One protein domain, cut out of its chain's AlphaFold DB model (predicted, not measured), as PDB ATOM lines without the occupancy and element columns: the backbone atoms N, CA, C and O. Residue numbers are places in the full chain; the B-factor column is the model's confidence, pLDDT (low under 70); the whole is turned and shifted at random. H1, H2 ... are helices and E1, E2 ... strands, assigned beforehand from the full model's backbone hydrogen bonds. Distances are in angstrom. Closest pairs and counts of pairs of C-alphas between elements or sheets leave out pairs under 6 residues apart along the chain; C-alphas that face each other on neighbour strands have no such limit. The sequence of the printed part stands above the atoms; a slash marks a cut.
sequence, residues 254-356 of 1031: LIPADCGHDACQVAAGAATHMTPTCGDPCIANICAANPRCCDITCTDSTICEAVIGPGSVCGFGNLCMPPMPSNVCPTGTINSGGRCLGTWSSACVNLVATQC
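AT A GLANCE: This is residues 254 to 356 of the 1031 residues of the protein "Keratin associated protein 5-1" of Sorangium cellulosum (UniProt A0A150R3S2). Little regular structure is present: one end of an elongated body holds helices H1 and H3 with much of the unnamed stretch 254 to 280, and the other holds two small strand hairpins, E3-E4 and E1-E2, with H2 packed on E1-E2. The 103 printed residues have three named helices and four named strands, in the order H1 H2 E1 E2 E3 E4 H3; both two-strand sheets are antiparallel. The class is mixed, with 40 residues in named elements; the whole is compact, radius of gyration of the C-alphas 13.1 A, spanning 41 by 22 by 22 A.

IN THESE COORDINATES: E3 is residues 333 to 336, 9.5 A, and E4 339 to 342, 10.0 A. E1 is 313 to 315 and E2 319 to 321. H2 is 301 to 307, 9.9 A. H1 is 281 to 289, 12.3 A, from C-alpha 281 at (180.103, 131.980, 123.721). H3 is 346 to 355, 14.4 A, ending at C-alpha 355 (172.251, 129.384, 119.871).

HOW THE PARTS SIT: In hairpin E3-E4, N 334 and O 341 are 2.9 A apart, within hydrogen-bond range; in hairpin E1-E2, N 315 and O 319, also 2.9 A. The closest C-alphas of E2 and E4, Met 321 and Arg 339, are 4.5 A apart; those of H2 and E1, Ser 301 and Val 313, 4.4 A. H1 and H3 touch, closest C-alphas Asn 285 and Gln 355 at 5.6 A, only just about perpendicular at 70.1 degrees. Every O i to N i+4 pair is within range in H1 and H2; in H3 2 of 6 are, and 4 of 7 O i to N i+3 pairs.

THE WHOLE: The C-alphas of Leu 254 and Pro 325, the two farthest apart, are 42.7 A apart. The printed part has no cut; links H1 to H2 and E2 to E3 are long. The model's pLDDT is under 70 at residues 254 to 258, 268 and 279.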
ATOM      1  N   LEU A 254     180.119 127.537 136.017       52.22
ATOM      2  CA  LEU A 254     180.844 128.611 135.343       52.22
ATOM      3  C   LEU A 254     179.866 129.465 134.525       52.22
ATOM      4  O   LEU A 254     179.842 129.443 133.296       52.22
ATOM      5  N   ILE A 255     179.081 130.259 135.258       56.84
ATOM      6  CA  ILE A 255     178.836 131.643 134.855       56.84
ATOM      7  C   ILE A 255     180.223 132.303 134.934       56.84
ATOM      8  O   ILE A 255     180.800 132.322 136.025       56.84
ATOM      9  N   PRO A 256     180.820 132.772 133.826       60.72
ATOM     10  CA  PRO A 256     182.091 133.485 133.898       60.72
ATOM     11  C   PRO A 256     181.951 134.722 134.792       60.72
ATOM     12  O   PRO A 256     180.884 135.332 134.819       60.72
ATOM     13  N   ALA A 257     183.020 135.118 135.485       56.50
ATOM     14  CA  ALA A 257     182.973 136.198 136.479       56.50
ATOM     15  C   ALA A 257     182.467 137.553 135.931       56.50
ATOM     16  O   ALA A 257     181.972 138.374 136.700       56.50
ATOM     17  N   ASP A 258     182.559 137.768 134.614       69.00
ATOM     18  CA  ASP A 258     182.084 138.971 133.927       69.00
ATOM     19  C   ASP A 258     180.628 138.884 133.418       69.00
ATOM     20  O   ASP A 258     180.106 139.901 132.953       69.00
ATOM     21  N   CYS A 259     179.961 137.719 133.472       74.69
ATOM     22  CA  CYS A 259     178.547 137.550 133.095       74.69
ATOM     23  C   CYS A 259     177.621 137.729 134.314       74.69
ATOM     24  O   CYS A 259     177.884 137.215 135.397       74.69
ATOM     25  N   GLY A 260     176.487 138.418 134.138       71.56
ATOM     26  CA  GLY A 260     175.607 138.797 135.254       71.56
ATOM     27  C   GLY A 260     174.829 137.651 135.918       71.56
ATOM     28  O   GLY A 260     174.500 137.748 137.100       71.56
ATOM     29  N   HIS A 261     174.499 136.592 135.172       73.00
ATOM     30  CA  HIS A 261     173.830 135.374 135.650       73.00
ATOM     31  C   HIS A 261     173.887 134.268 134.572       73.00
ATOM     32  O   HIS A 261     174.388 134.490 133.470       73.00
ATOM     33  N   ASP A 262     173.352 133.076 134.862       75.44
ATOM     34  CA  ASP A 262     173.277 131.972 133.892       75.44
ATOM     35  C   ASP A 262     172.257 132.225 132.758       75.44
ATOM     36  O   ASP A 262     171.204 132.835 132.961       75.44
ATOM     37  N   ALA A 263     172.549 131.695 131.565       78.94
ATOM     38  CA  ALA A 263     171.756 131.850 130.349       78.94
ATOM     39  C   ALA A 263     170.334 131.256 130.442       78.94
ATOM     40  O   ALA A 263     169.417 131.762 129.789       78.94
ATOM     41  N   CYS A 264     170.133 130.201 131.243       77.88
ATOM     42  CA  CYS A 264     168.827 129.578 131.460       77.88
ATOM     43  C   CYS A 264     168.006 130.245 132.580       77.88
ATOM     44  O   CYS A 264     166.821 129.934 132.730       77.88
ATOM     45  N   GLN A 265     168.580 131.179 133.346       76.38
ATOM     46  CA  GLN A 265     167.857 131.927 134.378       76.38
ATOM     47  C   GLN A 265     167.174 133.175 133.800       76.38
ATOM     48  O   GLN A 265     167.768 133.940 133.046       76.38
ATOM     49  N   VAL A 266     165.916 133.417 134.185       77.44
ATOM     50  CA  VAL A 266     165.195 134.661 133.857       77.44
ATOM     51  C   VAL A 266     165.506 135.712 134.923       77.44
ATOM     52  O   VAL A 266     165.071 135.571 136.067       77.44
ATOM     53  N   ALA A 267     166.208 136.782 134.552       74.38
ATOM     54  CA  ALA A 267     166.551 137.861 135.476       74.38
ATOM     55  C   ALA A 267     165.473 138.955 135.539       74.38
ATOM     56  O   ALA A 267     164.932 139.407 134.526       74.38
ATOM     57  N   ALA A 268     165.179 139.424 136.752       69.50
ATOM     58  CA  ALA A 268     164.185 140.462 137.014       69.50
ATOM     59  C   ALA A 268     164.805 141.873 136.965       69.50
ATOM     60  O   ALA A 268     164.973 142.525 137.994       69.50
ATOM     61  N   GLY A 269     165.145 142.361 135.770       76.50
ATOM     62  CA  GLY A 269     165.712 143.702 135.607       76.50
ATOM     63  C   GLY A 269     166.322 143.952 134.233       76.50
ATOM     64  O   GLY A 269     165.915 143.345 133.242       76.50
ATOM     65  N   ALA A 270     167.298 144.861 134.187       82.50
ATOM     66  CA  ALA A 270     168.173 145.011 133.029       82.50
ATOM     67  C   ALA A 270     169.068 143.772 132.882       82.50
ATOM     68  O   ALA A 270     169.429 143.146 133.879       82.50
ATOM     69  N   ALA A 271     169.472 143.464 131.652       83.94
ATOM     70  CA  ALA A 271     170.440 142.417 131.329       83.94
ATOM     71  C   ALA A 271     171.895 142.835 131.647       83.94
ATOM     72  O   ALA A 271     172.797 142.636 130.835       83.94
ATOM     73  N   THR A 272     172.102 143.446 132.816       79.38
ATOM     74  CA  THR A 272     173.390 143.998 133.256       79.38
ATOM     75  C   THR A 272     174.471 142.920 133.217       79.38
ATOM     76  O   THR A 272     174.246 141.826 133.733       79.38
ATOM     77  N   HIS A 273     175.633 143.228 132.639       76.50
ATOM     78  CA  HIS A 273     176.757 142.297 132.448       76.50
ATOM     79  C   HIS A 273     176.489 141.128 131.478       76.50
ATOM     80  O   HIS A 273     177.405 140.373 131.156       76.50
ATOM     81  N   MET A 274     175.289 141.003 130.903       85.69
ATOM     82  CA  MET A 274     175.033 140.068 129.804       85.69
ATOM     83  C   MET A 274     175.521 140.718 128.506       85.69
ATOM     84  O   MET A 274     174.791 141.456 127.841       85.69
ATOM     85  N   THR A 275     176.796 140.502 128.176       82.44
ATOM     86  CA  THR A 275     177.476 141.135 127.032       82.44
ATOM     87  C   THR A 275     178.086 140.090 126.091       82.44
ATOM     88  O   THR A 275     178.445 139.003 126.545       82.44
ATOM     89  N   PRO A 276     178.314 140.411 124.800       82.25
ATOM     90  CA  PRO A 276     179.034 139.522 123.879       82.25
ATOM     91  C   PRO A 276     180.477 139.198 124.297       82.25
ATOM     92  O   PRO A 276     181.114 138.341 123.693       82.25
ATOM     93  N   THR A 277     181.003 139.909 125.295       79.50
ATOM     94  CA  THR A 277     182.370 139.799 125.811       79.50
ATOM     95  C   THR A 277     182.432 139.245 127.234       79.50
ATOM     96  O   THR A 277     183.522 139.197 127.786       79.50
ATOM     97  N   CYS A 278     181.315 138.815 127.840       74.31
ATOM     98  CA  CYS A 278     181.308 138.387 129.247       74.31
ATOM     99  C   CYS A 278     181.973 137.021 129.507       74.31
ATOM    100  O   CYS A 278     182.047 136.589 130.647       74.31
ATOM    101  N   GLY A 279     182.476 136.342 128.470       66.56
ATOM    102  CA  GLY A 279     183.254 135.102 128.583       66.56
ATOM    103  C   GLY A 279     182.515 133.825 128.171       66.56
ATOM    104  O   GLY A 279     183.170 132.814 127.942       66.56
ATOM    105  N   ASP A 280     181.186 133.854 128.010       77.56
ATOM    106  CA  ASP A 280     180.404 132.703 127.529       77.56
ATOM    107  C   ASP A 280     180.012 132.865 126.040       77.56
ATOM    108  O   ASP A 280     179.203 133.742 125.705       77.56
ATOM    109  N   PRO A 281     180.511 132.002 125.128       78.25
ATOM    110  CA  PRO A 281     180.103 131.980 123.721       78.25
ATOM    111  C   PRO A 281     178.592 131.798 123.499       78.25
ATOM    112  O   PRO A 281     178.060 132.290 122.504       78.25
ATOM    113  N   CYS A 282     177.876 131.144 124.422       81.88
ATOM    114  CA  CYS A 282     176.413 131.048 124.388       81.88
ATOM    115  C   CYS A 282     175.761 132.436 124.473       81.88
ATOM    116  O   CYS A 282     174.885 132.764 123.672       81.88
ATOM    117  N   ILE A 283     176.229 133.278 125.400       86.69
ATOM    118  CA  ILE A 283     175.730 134.646 125.563       86.69
ATOM    119  C   ILE A 283     176.068 135.477 124.324       86.69
ATOM    120  O   ILE A 283     175.184 136.151 123.799       86.69
ATOM    121  N   ALA A 284     177.284 135.360 123.781       86.56
ATOM    122  CA  ALA A 284     177.666 136.044 122.544       86.56
ATOM    123  C   ALA A 284     176.748 135.694 121.355       86.56
ATOM    124  O   ALA A 284     176.264 136.597 120.666       86.56
ATOM    125  N   ASN A 285     176.428 134.408 121.162       88.94
ATOM    126  CA  ASN A 285     175.500 133.965 120.120       88.94
ATOM    127  C   ASN A 285     174.067 134.476 120.363       88.94
ATOM    128  O   ASN A 285     173.410 134.931 119.426       88.94
ATOM    129  N   ILE A 286     173.583 134.470 121.611       92.06
ATOM    130  CA  ILE A 286     172.257 135.012 121.958       92.06
ATOM    131  C   ILE A 286     172.198 136.530 121.729       92.06
ATOM    132  O   ILE A 286     171.219 137.008 121.155       92.06
ATOM    133  N   CYS A 287     173.241 137.287 122.087       90.88
ATOM    134  CA  CYS A 287     173.318 138.721 121.803       90.88
ATOM    135  C   CYS A 287     173.319 139.012 120.294       90.88
ATOM    136  O   CYS A 287     172.695 139.979 119.861       90.88
ATOM    137  N   ALA A 288     173.985 138.180 119.485       89.88
ATOM    138  CA  ALA A 288     173.984 138.309 118.029       89.88
ATOM    139  C   ALA A 288     172.612 137.972 117.412       89.88
ATOM    140  O   ALA A 288     172.161 138.663 116.499       89.88
ATOM    141  N   ALA A 289     171.925 136.946 117.928       91.88
ATOM    142  CA  ALA A 289     170.593 136.544 117.473       91.88
ATOM    143  C   ALA A 289     169.480 137.515 117.917       91.88
ATOM    144  O   ALA A 289     168.507 137.722 117.190       91.88
ATOM    145  N   ASN A 290     169.603 138.115 119.105       92.12
ATOM    146  CA  ASN A 290     168.669 139.105 119.635       92.12
ATOM    147  C   ASN A 290     169.380 140.120 120.560       92.12
ATOM    148  O   ASN A 290     169.435 139.912 121.777       92.12
ATOM    149  N   PRO A 291     169.824 141.276 120.030       90.50
ATOM    150  CA  PRO A 291     170.530 142.295 120.813       90.50
ATOM    151  C   PRO A 291     169.757 142.859 122.016       90.50
ATOM    152  O   PRO A 291     170.366 143.448 122.902       90.50
ATOM    153  N   ARG A 292     168.428 142.676 122.097       92.25
ATOM    154  CA  ARG A 292     167.627 143.106 123.262       92.25
ATOM    155  C   ARG A 292     167.779 142.206 124.487       92.25
ATOM    156  O   ARG A 292     167.360 142.603 125.570       92.25
ATOM    157  N   CYS A 293     168.364 141.021 124.334       92.25
ATOM    158  CA  CYS A 293     168.690 140.161 125.465       92.25
ATOM    159  C   CYS A 293     169.890 140.673 126.273       92.25
ATOM    160  O   CYS A 293     170.061 140.231 127.398       92.25
ATOM    161  N   CYS A 294     170.690 141.593 125.731       90.12
ATOM    162  CA  CYS A 294     171.998 141.976 126.265       90.12
ATOM    163  C   CYS A 294     172.083 143.484 126.564       90.12
ATOM    164  O   CYS A 294     171.159 144.237 126.246       90.12
ATOM    165  N   ASP A 295     173.179 143.946 127.170       86.06
ATOM    166  CA  ASP A 295     173.396 145.379 127.417       86.06
ATOM    167  C   ASP A 295     173.510 146.175 126.097       86.06
ATOM    168  O   ASP A 295     174.415 145.975 125.281       86.06
ATOM    169  N   ILE A 296     172.567 147.101 125.880       87.81
ATOM    170  CA  ILE A 296     172.388 147.812 124.603       87.81
ATOM    171  C   ILE A 296     173.237 149.086 124.580       87.81
ATOM    172  O   ILE A 296     172.820 150.141 125.069       87.81
ATOM    173  N   THR A 297     174.411 148.994 123.958       87.38
ATOM    174  CA  THR A 297     175.310 150.132 123.719       87.38
ATOM    175  C   THR A 297     175.255 150.624 122.268       87.38
ATOM    176  O   THR A 297     174.794 149.921 121.369       87.38
ATOM    177  N   CYS A 298     175.692 151.863 122.028       89.19
ATOM    178  CA  CYS A 298     175.681 152.498 120.710       89.19
ATOM    179  C   CYS A 298     176.885 153.426 120.486       89.19
ATOM    180  O   CYS A 298     177.296 154.163 121.381       89.19
ATOM    181  N   THR A 299     177.419 153.430 119.264       91.38
ATOM    182  CA  THR A 299     178.377 154.439 118.767       91.38
ATOM    183  C   THR A 299     177.687 155.599 118.052       91.38
ATOM    184  O   THR A 299     178.211 156.708 118.006       91.38
ATOM    185  N   ASP A 300     176.503 155.345 117.497       93.19
ATOM    186  CA  ASP A 300     175.683 156.289 116.748       93.19
ATOM    187  C   ASP A 300     174.204 155.863 116.790       93.19
ATOM    188  O   ASP A 300     173.851 154.781 117.267       93.19
ATOM    189  N   SER A 301     173.312 156.732 116.312       92.44
ATOM    190  CA  SER A 301     171.865 156.504 116.395       92.44
ATOM    191  C   SER A 301     171.340 155.390 115.486       92.44
ATOM    192  O   SER A 301     170.268 154.876 115.783       92.44
ATOM    193  N   THR A 302     172.048 154.969 114.431       92.12
ATOM    194  CA  THR A 302     171.536 153.920 113.522       92.12
ATOM    195  C   THR A 302     171.437 152.565 114.222       92.12
ATOM    196  O   THR A 302     170.475 151.827 114.010       92.12
ATOM    197  N   ILE A 303     172.354 152.291 115.157       89.44
ATOM    198  CA  ILE A 303     172.303 151.133 116.060       89.44
ATOM    199  C   ILE A 303     171.039 151.192 116.932       89.44
ATOM    200  O   ILE A 303     170.335 150.193 117.079       89.44
ATOM    201  N   CYS A 304     170.692 152.369 117.459       92.44
ATOM    202  CA  CYS A 304     169.472 152.545 118.245       92.44
ATOM    203  C   CYS A 304     168.199 152.419 117.400       92.44
ATOM    204  O   CYS A 304     167.225 151.826 117.861       92.44
ATOM    205  N   GLU A 305     168.193 152.919 116.163       92.25
ATOM    206  CA  GLU A 305     167.055 152.749 115.255       92.25
ATOM    207  C   GLU A 305     166.853 151.290 114.829       92.25
ATOM    208  O   GLU A 305     165.710 150.857 114.687       92.25
ATOM    209  N   ALA A 306     167.934 150.512 114.703       89.94
ATOM    210  CA  ALA A 306     167.877 149.079 114.426       89.94
ATOM    211  C   ALA A 306     167.434 148.247 115.646       89.94
ATOM    212  O   ALA A 306     166.564 147.384 115.521       89.94
ATOM    213  N   VAL A 307     168.006 148.495 116.832       89.19
ATOM    214  CA  VAL A 307     167.766 147.663 118.028       89.19
ATOM    215  C   VAL A 307     166.515 148.094 118.799       89.19
ATOM    216  O   VAL A 307     165.708 147.245 119.180       89.19
ATOM    217  N   ILE A 308     166.308 149.393 119.026       92.19
ATOM    218  CA  ILE A 308     165.157 149.921 119.780       92.19
ATOM    219  C   ILE A 308     163.994 150.251 118.829       92.19
ATOM    220  O   ILE A 308     162.864 149.818 119.066       92.19
ATOM    221  N   GLY A 309     164.269 150.944 117.724       90.44
ATOM    222  CA  GLY A 309     163.295 151.246 116.667       90.44
ATOM    223  C   GLY A 309     163.402 152.683 116.130       90.44
ATOM    224  O   GLY A 309     164.041 153.520 116.771       90.44
ATOM    225  N   PRO A 310     162.766 153.004 114.986       90.88
ATOM    226  CA  PRO A 310     162.893 154.306 114.321       90.88
ATOM    227  C   PRO A 310     162.620 155.504 115.241       90.88
ATOM    228  O   PRO A 310     161.671 155.485 116.026       90.88
ATOM    229  N   GLY A 311     163.441 156.552 115.138       87.62
ATOM    230  CA  GLY A 311     163.371 157.726 116.011       87.62
ATOM    231  C   GLY A 311     163.994 157.540 117.402       87.62
ATOM    232  O   GLY A 311     163.900 158.455 118.224       87.62
ATOM    233  N   SER A 312     164.621 156.391 117.678       91.94
ATOM    234  CA  SER A 312     165.512 156.192 118.833       91.94
ATOM    235  C   SER A 312     166.897 156.753 118.519       91.94
ATOM    236  O   SER A 312     167.381 156.628 117.398       91.94
ATOM    237  N   VAL A 313     167.570 157.348 119.502       92.81
ATOM    238  CA  VAL A 313     168.854 158.038 119.284       92.81
ATOM    239  C   VAL A 313     169.894 157.658 120.329       92.81
ATOM    240  O   VAL A 313     169.560 157.400 121.487       92.81
ATOM    241  N   CYS A 314     171.164 157.640 119.924       93.44
ATOM    242  CA  CYS A 314     172.270 157.365 120.834       93.44
ATOM    243  C   CYS A 314     172.524 158.583 121.734       93.44
ATOM    244  O   CYS A 314     172.680 159.705 121.249       93.44
ATOM    245  N   GLY A 315     172.496 158.379 123.052       87.31
ATOM    246  CA  GLY A 315     172.630 159.438 124.050       87.31
ATOM    247  C   GLY A 315     173.956 159.407 124.806       87.31
ATOM    248  O   GLY A 315     174.752 158.476 124.688       87.31
ATOM    249  N   PHE A 316     174.167 160.422 125.652       78.94
ATOM    250  CA  PHE A 316     175.288 160.453 126.597       78.94
ATOM    251  C   PHE A 316     175.368 159.149 127.403       78.94
ATOM    252  O   PHE A 316     174.352 158.699 127.947       78.94
ATOM    253  N   GLY A 317     176.579 158.588 127.474       78.94
ATOM    254  CA  GLY A 317     176.861 157.273 128.053       78.94
ATOM    255  C   GLY A 317     176.889 156.120 127.042       78.94
ATOM    256  O   GLY A 317     176.997 154.983 127.476       78.94
ATOM    257  N   ASN A 318     176.795 156.388 125.732       90.25
ATOM    258  CA  ASN A 318     176.717 155.369 124.671       90.25
ATOM    259  C   ASN A 318     175.509 154.427 124.843       90.25
ATOM    260  O   ASN A 318     175.590 153.238 124.548       90.25
ATOM    261  N   LEU A 319     174.382 154.966 125.327       89.69
ATOM    262  CA  LEU A 319     173.137 154.235 125.585       89.69
ATOM    263  C   LEU A 319     171.987 154.787 124.742       89.69
ATOM    264  O   LEU A 319     171.820 156.006 124.616       89.69
ATOM    265  N   CYS A 320     171.141 153.897 124.227       93.06
ATOM    266  CA  CYS A 320     169.993 154.281 123.413       93.06
ATOM    267  C   CYS A 320     168.871 154.926 124.239       93.06
ATOM    268  O   CYS A 320     168.420 154.396 125.258       93.06
ATOM    269  N   MET A 321     168.388 156.076 123.772       92.94
ATOM    270  CA  MET A 321     167.193 156.748 124.288       92.94
ATOM    271  C   MET A 321     165.932 156.213 123.583       92.94
ATOM    272  O   MET A 321     166.019 155.833 122.413       92.94
ATOM    273  N   PRO A 322     164.767 156.173 124.263       92.00
ATOM    274  CA  PRO A 322     163.518 155.687 123.673       92.00
ATOM    275  C   PRO A 322     163.080 156.504 122.447       92.00
ATOM    276  O   PRO A 322     163.380 157.700 122.368       92.00
ATOM    277  N   PRO A 323     162.325 155.893 121.516       90.44
ATOM    278  CA  PRO A 323     161.906 156.551 120.287       90.44
ATOM    279  C   PRO A 323     160.954 157.718 120.560       90.44
ATOM    280  O   PRO A 323     160.008 157.613 121.346       90.44
ATOM    281  N   MET A 324     161.170 158.842 119.878       83.81
ATOM    282  CA  MET A 324     160.237 159.971 119.915       83.81
ATOM    283  C   MET A 324     159.136 159.821 118.848       83.81
ATOM    284  O   MET A 324     159.414 159.346 117.750       83.81
ATOM    285  N   PRO A 325     157.883 160.241 119.122       81.75
ATOM    286  CA  PRO A 325     157.415 160.938 120.324       81.75
ATOM    287  C   PRO A 325     156.875 160.015 121.435       81.75
ATOM    288  O   PRO A 325     156.377 160.528 122.433       81.75
ATOM    289  N   SER A 326     156.912 158.685 121.280       83.25
ATOM    290  CA  SER A 326     156.276 157.765 122.240       83.25
ATOM    291  C   SER A 326     156.978 157.728 123.601       83.25
ATOM    292  O   SER A 326     156.311 157.528 124.613       83.25
ATOM    293  N   ASN A 327     158.301 157.933 123.634       86.44
ATOM    294  CA  ASN A 327     159.143 157.934 124.837       86.44
ATOM    295  C   ASN A 327     159.046 156.631 125.672       86.44
ATOM    296  O   ASN A 327     159.335 156.609 126.870       86.44
ATOM    297  N   VAL A 328     158.642 155.532 125.025       90.62
ATOM    298  CA  VAL A 328     158.434 154.201 125.612       90.62
ATOM    299  C   VAL A 328     159.383 153.211 124.947       90.62
ATOM    300  O   VAL A 328     159.449 153.130 123.721       90.62
ATOM    301  N   CYS A 329     160.103 152.445 125.765       90.81
ATOM    302  CA  CYS A 329     160.987 151.380 125.308       90.81
ATOM    303  C   CYS A 329     160.180 150.145 124.851       90.81
ATOM    304  O   CYS A 329     159.143 149.839 125.448       90.81
ATOM    305  N   PRO A 330     160.609 149.438 123.790       89.88
ATOM    306  CA  PRO A 330     159.882 148.307 123.221       89.88
ATOM    307  C   PRO A 330     159.986 147.033 124.076       89.88
ATOM    308  O   PRO A 330     160.875 146.882 124.913       89.88
ATOM    309  N   THR A 331     159.121 146.053 123.803       88.12
ATOM    310  CA  THR A 331     159.189 144.720 124.421       88.12
ATOM    311  C   THR A 331     160.571 144.079 124.230       88.12
ATOM    312  O   THR A 331     161.159 144.150 123.144       88.12
ATOM    313  N   GLY A 332     161.080 143.464 125.301       85.69
ATOM    314  CA  GLY A 332     162.468 143.006 125.420       85.69
ATOM    315  C   GLY A 332     163.416 144.045 126.031       85.69
ATOM    316  O   GLY A 332     164.579 143.727 126.247       85.69
ATOM    317  N   THR A 333     162.946 145.256 126.348       91.50
ATOM    318  CA  THR A 333     163.747 146.298 127.011       91.50
ATOM    319  C   THR A 333     162.968 146.988 128.136       91.50
ATOM    320  O   THR A 333     161.735 146.997 128.122       91.50
ATOM    321  N   ILE A 334     163.671 147.598 129.098       89.69
ATOM    322  CA  ILE A 334     163.086 148.459 130.142       89.69
ATOM    323  C   ILE A 334     163.577 149.901 130.027       89.69
ATOM    324  O   ILE A 334     164.711 150.153 129.625       89.69
ATOM    325  N   ASN A 335     162.725 150.850 130.428       89.38
ATOM    326  CA  ASN A 335     163.111 152.252 130.567       89.38
ATOM    327  C   ASN A 335     163.740 152.485 131.950       89.38
ATOM    328  O   ASN A 335     163.037 152.446 132.958       89.38
ATOM    329  N   SER A 336     165.044 152.751 131.984       86.88
ATOM    330  CA  SER A 336     165.775 153.169 133.184       86.88
ATOM    331  C   SER A 336     166.445 154.516 132.924       86.88
ATOM    332  O   SER A 336     167.171 154.673 131.945       86.88
ATOM    333  N   GLY A 337     166.155 155.529 133.746       82.94
ATOM    334  CA  GLY A 337     166.736 156.874 133.604       82.94
ATOM    335  C   GLY A 337     166.467 157.581 132.261       82.94
ATOM    336  O   GLY A 337     167.201 158.502 131.902       82.94
ATOM    337  N   GLY A 338     165.459 157.160 131.486       85.31
ATOM    338  CA  GLY A 338     165.253 157.641 130.115       85.31
ATOM    339  C   GLY A 338     166.195 156.993 129.090       85.31
ATOM    340  O   GLY A 338     166.563 157.637 128.105       85.31
ATOM    341  N   ARG A 339     166.628 155.751 129.329       89.31
ATOM    342  CA  ARG A 339     167.369 154.879 128.401       89.31
ATOM    343  C   ARG A 339     166.665 153.534 128.287       89.31
ATOM    344  O   ARG A 339     166.046 153.095 129.254       89.31
ATOM    345  N   CYS A 340     166.779 152.884 127.135       91.50
ATOM    346  CA  CYS A 340     166.262 151.535 126.929       91.50
ATOM    347  C   CYS A 340     167.383 150.511 127.114       91.50
ATOM    348  O   CYS A 340     168.276 150.422 126.276       91.50
ATOM    349  N   LEU A 341     167.323 149.755 128.210       90.69
ATOM    350  CA  LEU A 341     168.257 148.669 128.523       90.69
ATOM    351  C   LEU A 341     167.632 147.321 128.146       90.69
ATOM    352  O   LEU A 341     166.415 147.166 128.276       90.69
ATOM    353  N   GLY A 342     168.441 146.359 127.699       90.94
ATOM    354  CA  GLY A 342     167.987 144.998 127.398       90.94
ATOM    355  C   GLY A 342     167.457 144.261 128.630       90.94
ATOM    356  O   GLY A 342     167.683 144.689 129.761       90.94
ATOM    357  N   THR A 343     166.736 143.158 128.425       91.75
ATOM    358  CA  THR A 343     166.182 142.332 129.516       91.75
ATOM    359  C   THR A 343     166.335 140.846 129.219       91.75
ATOM    360  O   THR A 343     165.927 140.380 128.150       91.75
ATOM    361  N   TRP A 344     166.853 140.073 130.180       89.62
ATOM    362  CA  TRP A 344     166.996 138.622 130.027       89.62
ATOM    363  C   TRP A 344     165.677 137.888 130.301       89.62
ATOM    364  O   TRP A 344     165.460 137.232 131.321       89.62
ATOM    365  N   SER A 345     164.743 138.076 129.374       88.44
ATOM    366  CA  SER A 345     163.395 137.511 129.424       88.44
ATOM    367  C   SER A 345     163.363 136.013 129.093       88.44
ATOM    368  O   SER A 345     164.308 135.453 128.541       88.44
ATOM    369  N   SER A 346     162.215 135.364 129.310       85.88
ATOM    370  CA  SER A 346     161.966 133.976 128.882       85.88
ATOM    371  C   SER A 346     162.213 133.744 127.381       85.88
ATOM    372  O   SER A 346     162.540 132.635 126.975       85.88
ATOM    373  N   ALA A 347     162.091 134.782 126.543       87.69
ATOM    374  CA  ALA A 347     162.411 134.687 125.118       87.69
ATOM    375  C   ALA A 347     163.926 134.571 124.852       87.69
ATOM    376  O   ALA A 347     164.308 133.998 123.839       87.69
ATOM    377  N   CYS A 348     164.772 135.073 125.757       89.69
ATOM    378  CA  CYS A 348     166.229 134.925 125.709       89.69
ATOM    379  C   CYS A 348     166.651 133.527 126.171       89.69
ATOM    380  O   CYS A 348     167.408 132.857 125.476       89.69
ATOM    381  N   VAL A 349     166.055 133.030 127.262       87.19
ATOM    382  CA  VAL A 349     166.207 131.634 127.720       87.19
ATOM    383  C   VAL A 349     165.834 130.637 126.610       87.19
ATOM    384  O   VAL A 349     166.574 129.695 126.342       87.19
ATOM    385  N   ASN A 350     164.739 130.882 125.881       87.62
ATOM    386  CA  ASN A 350     164.326 130.034 124.756       87.62
ATOM    387  C   ASN A 350     165.328 130.009 123.581       87.62
ATOM    388  O   ASN A 350     165.287 129.069 122.786       87.62
ATOM    389  N   LEU A 351     166.218 131.001 123.442       89.25
ATOM    390  CA  LEU A 351     167.239 131.000 122.389       89.25
ATOM    391  C   LEU A 351     168.380 130.017 122.681       89.25
ATOM    392  O   LEU A 351     168.972 129.520 121.722       89.25
ATOM    393  N   VAL A 352     168.646 129.671 123.949       83.44
ATOM    394  CA  VAL A 352     169.729 128.747 124.353       83.44
ATOM    395  C   VAL A 352     169.675 127.443 123.550       83.44
ATOM    396  O   VAL A 352     170.667 127.064 122.935       83.44
ATOM    397  N   ALA A 353     168.485 126.846 123.418       79.75
ATOM    398  CA  ALA A 353     168.245 125.604 122.672       79.75
ATOM    399  C   ALA A 353     168.523 125.678 121.149       79.75
ATOM    400  O   ALA A 353     168.374 124.679 120.448       79.75
ATOM    401  N   THR A 354     168.894 126.849 120.618       83.44
ATOM    402  CA  THR A 354     169.241 127.058 119.198       83.44
ATOM    403  C   THR A 354     170.575 127.774 118.983       83.44
ATOM    404  O   THR A 354     171.166 127.626 117.919       83.44
ATOM    405  N   GLN A 355     171.046 128.550 119.967       88.06
ATOM    406  CA  GLN A 355     172.251 129.384 119.871       88.06
ATOM    407  C   GLN A 355     173.438 128.828 120.676       88.06
ATOM    408  O   GLN A 355     174.562 129.300 120.510       88.06
ATOM    409  N   CYS A 356     173.212 127.832 121.540       77.62
ATOM    410  CA  CYS A 356     174.202 127.340 122.494       77.62
ATOM    411  C   CYS A 356     174.377 125.816 122.378       77.62
ATOM    412  O   CYS A 356     173.667 125.064 123.049       77.62
TER     413      CYS A 356